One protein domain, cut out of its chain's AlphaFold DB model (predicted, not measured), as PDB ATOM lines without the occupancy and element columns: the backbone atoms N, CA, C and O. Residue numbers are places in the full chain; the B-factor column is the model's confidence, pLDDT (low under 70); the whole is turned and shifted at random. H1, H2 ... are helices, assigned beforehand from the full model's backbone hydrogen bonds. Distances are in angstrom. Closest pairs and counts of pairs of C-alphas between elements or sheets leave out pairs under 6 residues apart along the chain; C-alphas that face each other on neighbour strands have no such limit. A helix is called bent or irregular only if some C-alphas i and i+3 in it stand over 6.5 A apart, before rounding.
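What this domain is: This is residues 2 to 68 of the 197 residues of an uncharacterized protein of Coprinellus micaceus (UniProt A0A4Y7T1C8). Three short helices set at large angles to one another make a small head, and the long loop of residues 17 to 37 runs out from it and folds back, its tip at residues 26 to 31 sticking out free. H3, the longest helix, is about perpendicular to H2, H1 crosses H2 at a steep tilt, and the three centres make a triangle. The printed part has 67 residues with three named helices, in the order H1, H2, H3 along the chain, and no named strand, and its class is all helix. It is only just loose, close to compact, with a radius of gyration of the C-alphas of 13.5 A. The C-alphas span 41 by 26 by 21 A, and the loop makes much of the length.

Where its parts are: H3 holds residues 54 to 66 and is 18.3 A from first to last C-alpha, ending with C-alpha 66 at (200.386, 265.158, 174.322). It is neither bent nor irregular, but only just: C-alphas 56 and 59 are 6.2 A apart. H2 holds residues 38 to 49, is 16.0 A long, and begins with C-alpha 38 at (208.202, 278.220, 178.415). H1 holds residues 7 to 16, is 14.2 A long, and begins with C-alpha 7 at (211.861, 267.965, 168.264).

How they stand to each other: The helix packing is mostly crossed, with no touching pair at a shallow tilt. H3 touches H2, and H2 does so with residues 42 to 46 alone; the closest C-alphas, those of Ile 46 and Ala 57, are 6.1 A apart. Their lines are about perpendicular, at 80 degrees. H2 touches H1, with the C-alphas of Ala 11 and Tyr 45 closest, at 5.0 A. These two run opposite ways at a steep tilt of 48 degrees. H1 and H3 only just touch, with 3 pairs of C-alphas within 8 A, and on H3 residues 61 to 65 alone take part. Their closest C-alphas are those of Leu 8 and Ala 64, 6.6 A apart, and their lines are about perpendicular, at 87 degrees. In H1 and H2 every O i to N i+4 pair is within hydrogen-bond range; in H3 it is 7 of 9.

The domain as a whole: The two C-alphas farthest apart are those of Pro 29 and Ser 52, at 42.7 A. The printed part runs from residue 2 to residue 68 with no cut. The link from H1 to H2, 21 residues, is long, and its C-alphas lie 7 to 25 A from the mean of the C-alphas. The link from H2 to H3, 4 residues, is tight. The mean pLDDT of the printed part is 73.9, and the model's confidence is low, under 70, at residues 2 to 4 and 19 to 35.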
ATOM      1  N   LEU A   2     219.942 254.100 167.888       43.09
ATOM      2  CA  LEU A   2     219.849 255.403 168.554       43.09
ATOM      3  C   LEU A   2     218.403 255.885 168.422       43.09
ATOM      4  O   LEU A   2     217.946 256.130 167.305       43.09
ATOM      5  N   ALA A   3     217.664 255.955 169.529       54.38
ATOM      6  CA  ALA A   3     216.335 256.550 169.528       54.38
ATOM      7  C   ALA A   3     216.460 257.989 169.003       54.38
ATOM      8  O   ALA A   3     217.179 258.804 169.587       54.38
ATOM      9  N   MET A   4     215.822 258.296 167.870       62.56
ATOM     10  CA  MET A   4     215.793 259.670 167.379       62.56
ATOM     11  C   MET A   4     215.061 260.522 168.412       62.56
ATOM     12  O   MET A   4     213.886 260.284 168.696       62.56
ATOM     13  N   ARG A   5     215.764 261.505 168.981       77.94
ATOM     14  CA  ARG A   5     215.156 262.479 169.886       77.94
ATOM     15  C   ARG A   5     214.078 263.249 169.132       77.94
ATOM     16  O   ARG A   5     214.290 263.693 168.006       77.94
ATOM     17  N   THR A   6     212.919 263.408 169.756       88.12
ATOM     18  CA  THR A   6     211.838 264.228 169.195       88.12
ATOM     19  C   THR A   6     212.246 265.705 169.165       88.12
ATOM     20  O   THR A   6     213.065 266.139 169.976       88.12
ATOM     21  N   ASN A   7     211.629 266.511 168.293       89.62
ATOM     22  CA  ASN A   7     211.861 267.965 168.264       89.62
ATOM     23  C   ASN A   7     211.643 268.622 169.637       89.62
ATOM     24  O   ASN A   7     212.337 269.574 169.976       89.62
ATOM     25  N   LEU A   8     210.719 268.090 170.450       88.81
ATOM     26  CA  LEU A   8     210.505 268.566 171.815       88.81
ATOM     27  C   LEU A   8     211.692 268.237 172.731       88.81
ATOM     28  O   LEU A   8     212.148 269.108 173.461       88.81
ATOM     29  N   GLN A   9     212.231 267.015 172.675       89.06
ATOM     30  CA  GLN A   9     213.414 266.634 173.461       89.06
ATOM     31  C   GLN A   9     214.651 267.440 173.065       89.06
ATOM     32  O   GLN A   9     215.447 267.805 173.931       89.06
ATOM     33  N   LEU A  10     214.810 267.729 171.769       89.06
ATOM     34  CA  LEU A  10     215.867 268.602 171.267       89.06
ATOM     35  C   LEU A  10     215.700 270.030 171.801       89.06
ATOM     36  O   LEU A  10     216.656 270.573 172.343       89.06
ATOM     37  N   ALA A  11     214.487 270.587 171.751       88.69
ATOM     38  CA  ALA A  11     214.200 271.929 172.260       88.69
ATOM     39  C   ALA A  11     214.432 272.040 173.772       88.69
ATOM     40  O   ALA A  11     215.034 273.001 174.241       88.69
ATOM     41  N   ILE A  12     214.015 271.030 174.537       87.69
ATOM     42  CA  ILE A  12     214.272 270.960 175.978       87.69
ATOM     43  C   ILE A  12     215.778 270.904 176.249       87.69
ATOM     44  O   ILE A  12     216.279 271.660 177.076       87.69
ATOM     45  N   SER A  13     216.510 270.059 175.520       87.50
ATOM     46  CA  SER A  13     217.965 269.939 175.670       87.50
ATOM     47  C   SER A  13     218.685 271.252 175.344       87.50
ATOM     48  O   SER A  13     219.618 271.624 176.050       87.50
ATOM     49  N   GLU A  14     218.245 271.971 174.308       86.31
ATOM     50  CA  GLU A  14     218.794 273.273 173.912       86.31
ATOM     51  C   GLU A  14     218.597 274.326 175.007       86.31
ATOM     52  O   GLU A  14     219.552 275.002 175.388       86.31
ATOM     53  N   VAL A  15     217.387 274.426 175.569       86.12
ATOM     54  CA  VAL A  15     217.104 275.381 176.652       86.12
ATOM     55  C   VAL A  15     217.909 275.043 177.905       86.12
ATOM     56  O   VAL A  15     218.502 275.941 178.496       86.12
ATOM     57  N   LEU A  16     217.996 273.763 178.274       83.25
ATOM     58  CA  LEU A  16     218.775 273.311 179.432       83.25
ATOM     59  C   LEU A  16     220.287 273.510 179.263       83.25
ATOM     60  O   LEU A  16     220.991 273.691 180.250       83.25
ATOM     61  N   SER A  17     220.782 273.497 178.025       82.31
ATOM     62  CA  SER A  17     222.196 273.745 177.716       82.31
ATOM     63  C   SER A  17     222.528 275.238 177.615       82.31
ATOM     64  O   SER A  17     223.693 275.601 177.451       82.31
ATOM     65  N   SER A  18     221.527 276.124 177.687       72.44
ATOM     66  CA  SER A  18     221.742 277.565 177.601       72.44
ATOM     67  C   SER A  18     222.319 278.105 178.917       72.44
ATOM     68  O   SER A  18     221.705 277.919 179.968       72.44
ATOM     69  N   PRO A  19     223.414 278.890 178.888       62.22
ATOM     70  CA  PRO A  19     224.026 279.483 180.087       62.22
ATOM     71  C   PRO A  19     223.132 280.523 180.793       62.22
ATOM     72  O   PRO A  19     223.510 281.083 181.815       62.22
ATOM     73  N   SER A  20     221.952 280.806 180.236       54.25
ATOM     74  CA  SER A  20     220.982 281.791 180.720       54.25
ATOM     75  C   SER A  20     219.807 281.182 181.499       54.25
ATOM     76  O   SER A  20     218.840 281.890 181.792       54.25
ATOM     77  N   CYS A  21     219.840 279.877 181.776       49.22
ATOM     78  CA  CYS A  21     218.898 279.227 182.681       49.22
ATOM     79  C   CYS A  21     219.496 279.219 184.094       49.22
ATOM     80  O   CYS A  21     220.595 278.688 184.269       49.22
ATOM     81  N   PRO A  22     218.822 279.800 185.105       47.44
ATOM     82  CA  PRO A  22     219.261 279.660 186.483       47.44
ATOM     83  C   PRO A  22     219.114 278.188 186.868       47.44
ATOM     84  O   PRO A  22     218.024 277.708 187.159       47.44
ATOM     85  N   ILE A  23     220.216 277.445 186.838       49.22
ATOM     86  CA  ILE A  23     220.280 276.160 187.522       49.22
ATOM     87  C   ILE A  23     220.349 276.528 189.000       49.22
ATOM     88  O   ILE A  23     221.417 276.875 189.507       49.22
ATOM     89  N   THR A  24     219.212 276.524 189.696       42.56
ATOM     90  CA  THR A  24     219.184 276.573 191.160       42.56
ATOM     91  C   THR A  24     219.835 275.288 191.659       42.56
ATOM     92  O   THR A  24     219.197 274.256 191.855       42.56
ATOM     93  N   CYS A  25     221.159 275.334 191.791       37.09
ATOM     94  CA  CYS A  25     221.977 274.260 192.321       37.09
ATOM     95  C   CYS A  25     221.732 274.200 193.831       37.09
ATOM     96  O   CYS A  25     222.485 274.778 194.606       37.09
ATOM     97  N   SER A  26     220.648 273.549 194.251       38.88
ATOM     98  CA  SER A  26     220.462 273.163 195.646       38.88
ATOM     99  C   SER A  26     220.828 271.690 195.775       38.88
ATOM    100  O   SER A  26     220.131 270.810 195.268       38.88
ATOM    101  N   THR A  27     221.977 271.424 196.391       39.47
ATOM    102  CA  THR A  27     222.448 270.088 196.772       39.47
ATOM    103  C   THR A  27     221.594 269.563 197.925       39.47
ATOM    104  O   THR A  27     221.976 269.659 199.088       39.47
ATOM    105  N   GLY A  28     220.412 269.042 197.601       42.69
ATOM    106  CA  GLY A  28     219.538 268.305 198.512       42.69
ATOM    107  C   GLY A  28     219.081 266.984 197.876       42.69
ATOM    108  O   GLY A  28     219.146 266.846 196.654       42.69
ATOM    109  N   PRO A  29     218.626 266.002 198.677       44.56
ATOM    110  CA  PRO A  29     218.170 264.698 198.181       44.56
ATOM    111  C   PRO A  29     216.913 264.780 197.287       44.56
ATOM    112  O   PRO A  29     216.626 263.839 196.552       44.56
ATOM    113  N   ASP A  30     216.217 265.920 197.278       47.28
ATOM    114  CA  ASP A  30     215.170 266.280 196.320       47.28
ATOM    115  C   ASP A  30     215.774 267.031 195.123       47.28
ATOM    116  O   ASP A  30     215.774 268.261 195.078       47.28
ATOM    117  N   SER A  31     216.321 266.302 194.145       41.59
ATOM    118  CA  SER A  31     216.913 266.910 192.945       41.59
ATOM    119  C   SER A  31     215.916 267.876 192.268       41.59
ATOM    120  O   SER A  31     214.843 267.434 191.822       41.59
ATOM    121  N   PRO A  32     216.214 269.192 192.189       54.31
ATOM    122  CA  PRO A  32     215.305 270.150 191.586       54.31
ATOM    123  C   PRO A  32     215.288 269.905 190.080       54.31
ATOM    124  O   PRO A  32     216.240 270.197 189.362       54.31
ATOM    125  N   VAL A  33     214.189 269.328 189.590       58.97
ATOM    126  CA  VAL A  33     213.932 269.252 188.148       58.97
ATOM    127  C   VAL A  33     214.016 270.686 187.598       58.97
ATOM    128  O   VAL A  33     213.339 271.561 188.149       58.97
ATOM    129  N   PRO A  34     214.839 270.930 186.564       64.19
ATOM    130  CA  PRO A  34     215.193 272.272 186.119       64.19
ATOM    131  C   PRO A  34     213.965 273.069 185.673       64.19
ATOM    132  O   PRO A  34     213.047 272.522 185.056       64.19
ATOM    133  N   GLU A  35     213.960 274.367 185.972       67.31
ATOM    134  CA  GLU A  35     212.944 275.294 185.478       67.31
ATOM    135  C   GLU A  35     213.236 275.643 184.014       67.31
ATOM    136  O   GLU A  35     214.301 276.163 183.671       67.31
ATOM    137  N   ILE A  36     212.289 275.323 183.130       76.50
ATOM    138  CA  ILE A  36     212.410 275.569 181.694       76.50
ATOM    139  C   ILE A  36     211.487 276.735 181.346       76.50
ATOM    140  O   ILE A  36     210.280 276.532 181.277       76.50
ATOM    141  N   PRO A  37     212.015 277.942 181.069       80.44
ATOM    142  CA  PRO A  37     211.172 279.067 180.686       80.44
ATOM    143  C   PRO A  37     210.417 278.748 179.392       80.44
ATOM    144  O   PRO A  37     211.019 278.604 178.321       80.44
ATOM    145  N   LEU A  38     209.087 278.663 179.492       82.06
ATOM    146  CA  LEU A  38     208.202 278.220 178.415       82.06
ATOM    147  C   LEU A  38     208.365 279.037 177.126       82.06
ATOM    148  O   LEU A  38     208.341 278.477 176.030       82.06
ATOM    149  N   SER A  39     208.606 280.344 177.243       82.44
ATOM    150  CA  SER A  39     208.899 281.209 176.098       82.44
ATOM    151  C   SER A  39     210.132 280.734 175.325       82.44
ATOM    152  O   SER A  39     210.041 280.483 174.124       82.44
ATOM    153  N   LYS A  40     211.266 280.506 175.999       84.19
ATOM    154  CA  LYS A  40     212.484 279.992 175.351       84.19
ATOM    155  C   LYS A  40     212.256 278.608 174.751       84.19
ATOM    156  O   LYS A  40     212.742 278.347 173.656       84.19
ATOM    157  N   LEU A  41     211.481 277.752 175.419       88.25
ATOM    158  CA  LEU A  41     211.161 276.416 174.918       88.25
ATOM    159  C   LEU A  41     210.333 276.449 173.631       88.25
ATOM    160  O   LEU A  41     210.673 275.756 172.673       88.25
ATOM    161  N   ILE A  42     209.267 277.249 173.583       86.38
ATOM    162  CA  ILE A  42     208.433 277.394 172.381       86.38
ATOM    163  C   ILE A  42     209.269 277.978 171.238       86.38
ATOM    164  O   ILE A  42     209.209 277.475 170.118       86.38
ATOM    165  N   CYS A  43     210.084 278.994 171.528       84.81
ATOM    166  CA  CYS A  43     211.020 279.583 170.576       84.81
ATOM    167  C   CYS A  43     212.007 278.528 170.013       84.81
ATOM    168  O   CYS A  43     212.122 278.386 168.795       84.81
ATOM    169  N   ALA A  44     212.657 277.730 170.868       87.62
ATOM    170  CA  ALA A  44     213.559 276.652 170.445       87.62
ATOM    171  C   ALA A  44     212.825 275.580 169.622       87.62
ATOM    172  O   ALA A  44     213.296 275.158 168.566       87.62
ATOM    173  N   TYR A  45     211.619 275.189 170.042       90.25
ATOM    174  CA  TYR A  45     210.798 274.222 169.317       90.25
ATOM    175  C   TYR A  45     210.421 274.709 167.913       90.25
ATOM    176  O   TYR A  45     210.510 273.935 166.961       90.25
ATOM    177  N   ILE A  46     210.032 275.980 167.764       88.31
ATOM    178  CA  ILE A  46     209.738 276.605 166.463       88.31
ATOM    179  C   ILE A  46     210.953 276.512 165.538       88.31
ATOM    180  O   ILE A  46     210.805 276.090 164.389       88.31
ATOM    181  N   ASN A  47     212.132 276.863 166.057       87.19
ATOM    182  CA  ASN A  47     213.383 276.861 165.304       87.19
ATOM    183  C   ASN A  47     213.767 275.446 164.854       87.19
ATOM    184  O   ASN A  47     214.000 275.222 163.667       87.19
ATOM    185  N   ILE A  48     213.755 274.472 165.769       88.94
ATOM    186  CA  ILE A  48     214.104 273.071 165.477       88.94
ATOM    187  C   ILE A  48     213.101 272.435 164.509       88.94
ATOM    188  O   ILE A  48     213.487 271.713 163.591       88.94
ATOM    189  N   ALA A  49     211.805 272.685 164.700       87.56
ATOM    190  CA  ALA A  49     210.766 272.129 163.843       87.56
ATOM    191  C   ALA A  49     210.654 272.840 162.482       87.56
ATOM    192  O   ALA A  49     209.932 272.357 161.607       87.56
ATOM    193  N   GLY A  50     211.359 273.959 162.286       86.75
ATOM    194  CA  GLY A  50     211.387 274.703 161.028       86.75
ATOM    195  C   GLY A  50     210.068 275.405 160.699       86.75
ATOM    196  O   GLY A  50     209.728 275.563 159.524       86.75
ATOM    197  N   PHE A  51     209.293 275.804 161.712       83.62
ATOM    198  CA  PHE A  51     208.048 276.532 161.480       83.62
ATOM    199  C   PHE A  51     208.331 277.987 161.109       83.62
ATOM    200  O   PHE A  51     208.945 278.730 161.862       83.62
ATOM    201  N   SER A  52     207.784 278.438 159.980       79.94
ATOM    202  CA  SER A  52     207.869 279.843 159.559       79.94
ATOM    203  C   SER A  52     206.820 280.748 160.217       79.94
ATOM    204  O   SER A  52     206.851 281.960 160.034       79.94
ATOM    205  N   LYS A  53     205.806 280.165 160.871       75.75
ATOM    206  CA  LYS A  53     204.673 280.882 161.472       75.75
ATOM    207  C   LYS A  53     204.288 280.255 162.805       75.75
ATOM    208  O   LYS A  53     204.067 279.046 162.884       75.75
ATOM    209  N   THR A  54     204.095 281.087 163.819       73.81
ATOM    210  CA  THR A  54     203.692 280.662 165.170       73.81
ATOM    211  C   THR A  54     202.310 280.037 165.230       73.81
ATOM    212  O   THR A  54     202.118 279.064 165.953       73.81
ATOM    213  N   SER A  55     201.371 280.513 164.411       75.25
ATOM    214  CA  SER A  55     200.020 279.944 164.322       75.25
ATOM    215  C   SER A  55     199.999 278.475 163.888       75.25
ATOM    216  O   SER A  55     199.051 277.758 164.190       75.25
ATOM    217  N   GLN A  56     201.042 278.007 163.194       78.19
ATOM    218  CA  GLN A  56     201.212 276.594 162.840       78.19
ATOM    219  C   GLN A  56     201.995 275.827 163.908       78.19
ATOM    220  O   GLN A  56     201.752 274.637 164.115       78.19
ATOM    221  N   ALA A  57     202.917 276.509 164.587       81.00
ATOM    222  CA  ALA A  57     203.790 275.908 165.578       81.00
ATOM    223  C   ALA A  57     203.064 275.561 166.879       81.00
ATOM    224  O   ALA A  57     203.269 274.463 167.384       81.00
ATOM    225  N   LEU A  58     202.196 276.441 167.396       81.69
ATOM    226  CA  LEU A  58     201.522 276.225 168.685       81.69
ATOM    227  C   LEU A  58     200.658 274.948 168.699       81.69
ATOM    228  O   LEU A  58     200.923 274.087 169.537       81.69
ATOM    229  N   PRO A  59     199.764 274.692 167.719       83.50
ATOM    230  CA  PRO A  59     199.017 273.429 167.681       83.50
ATOM    231  C   PRO A  59     199.903 272.193 167.455       83.50
ATOM    232  O   PRO A  59     199.489 271.058 167.692       83.50
ATOM    233  N   SER A  60     201.105 272.368 166.897       85.62
ATOM    234  CA  SER A  60     202.079 271.280 166.755       85.62
ATOM    235  C   SER A  60     202.878 271.058 168.038       85.62
ATOM    236  O   SER A  60     203.316 269.940 168.295       85.62
ATOM    237  N   PHE A  61     203.108 272.107 168.819       87.31
ATOM    238  CA  PHE A  61     203.746 272.050 170.126       87.31
ATOM    239  C   PHE A  61     202.825 271.360 171.135       87.31
ATOM    240  O   PHE A  61     203.249 270.399 171.764       87.31
ATOM    241  N   GLU A  62     201.545 271.734 171.185       86.44
ATOM    242  CA  GLU A  62     200.520 271.060 171.999       86.44
ATOM    243  C   GLU A  62     200.466 269.556 171.713       86.44
ATOM    244  O   GLU A  62     200.638 268.734 172.610       86.44
ATOM    245  N   ARG A  63     200.359 269.178 170.433       85.50
ATOM    246  CA  ARG A  63     200.385 267.766 170.021       85.50
ATOM    247  C   ARG A  63     201.693 267.059 170.362       85.50
ATOM    248  O   ARG A  63     201.700 265.845 170.542       85.50
ATOM    249  N   ALA A  64     202.815 267.775 170.391       87.06
ATOM    250  CA  ALA A  64     204.082 267.198 170.820       87.06
ATOM    251  C   ALA A  64     204.089 266.950 172.330       87.06
ATOM    252  O   ALA A  64     204.565 265.898 172.743       87.06
ATOM    253  N   LEU A  65     203.514 267.856 173.128       86.56
ATOM    254  CA  LEU A  65     203.338 267.658 174.564       86.56
ATOM    255  C   LEU A  65     202.455 266.444 174.850       86.56
ATOM    256  O   LEU A  65     202.818 265.646 175.705       86.56
ATOM    257  N   GLU A  66     201.345 266.265 174.131       82.62
ATOM    258  CA  GLU A  66     200.386 265.158 174.322       82.62
ATOM    259  C   GLU A  66     200.966 263.765 174.034       82.62
ATOM    260  O   GLU A  66     200.494 262.779 174.587       82.62
ATOM    261  N   LYS A  67     202.004 263.662 173.197       82.25
ATOM    262  CA  LYS A  67     202.619 262.373 172.829       82.25
ATOM    263  C   LYS A  67     203.469 261.742 173.929       82.25
ATOM    264  O   LYS A  67     203.828 260.574 173.805       82.25
ATOM    265  N   PHE A  68     203.851 262.509 174.947       78.38
ATOM    266  CA  PHE A  68     204.644 261.977 176.051       78.38
ATOM    267  C   PHE A  68     203.774 261.136 176.982       78.38
ATOM    268  O   PHE A  68     202.605 261.482 177.180       78.38
TER     269      PHE A  68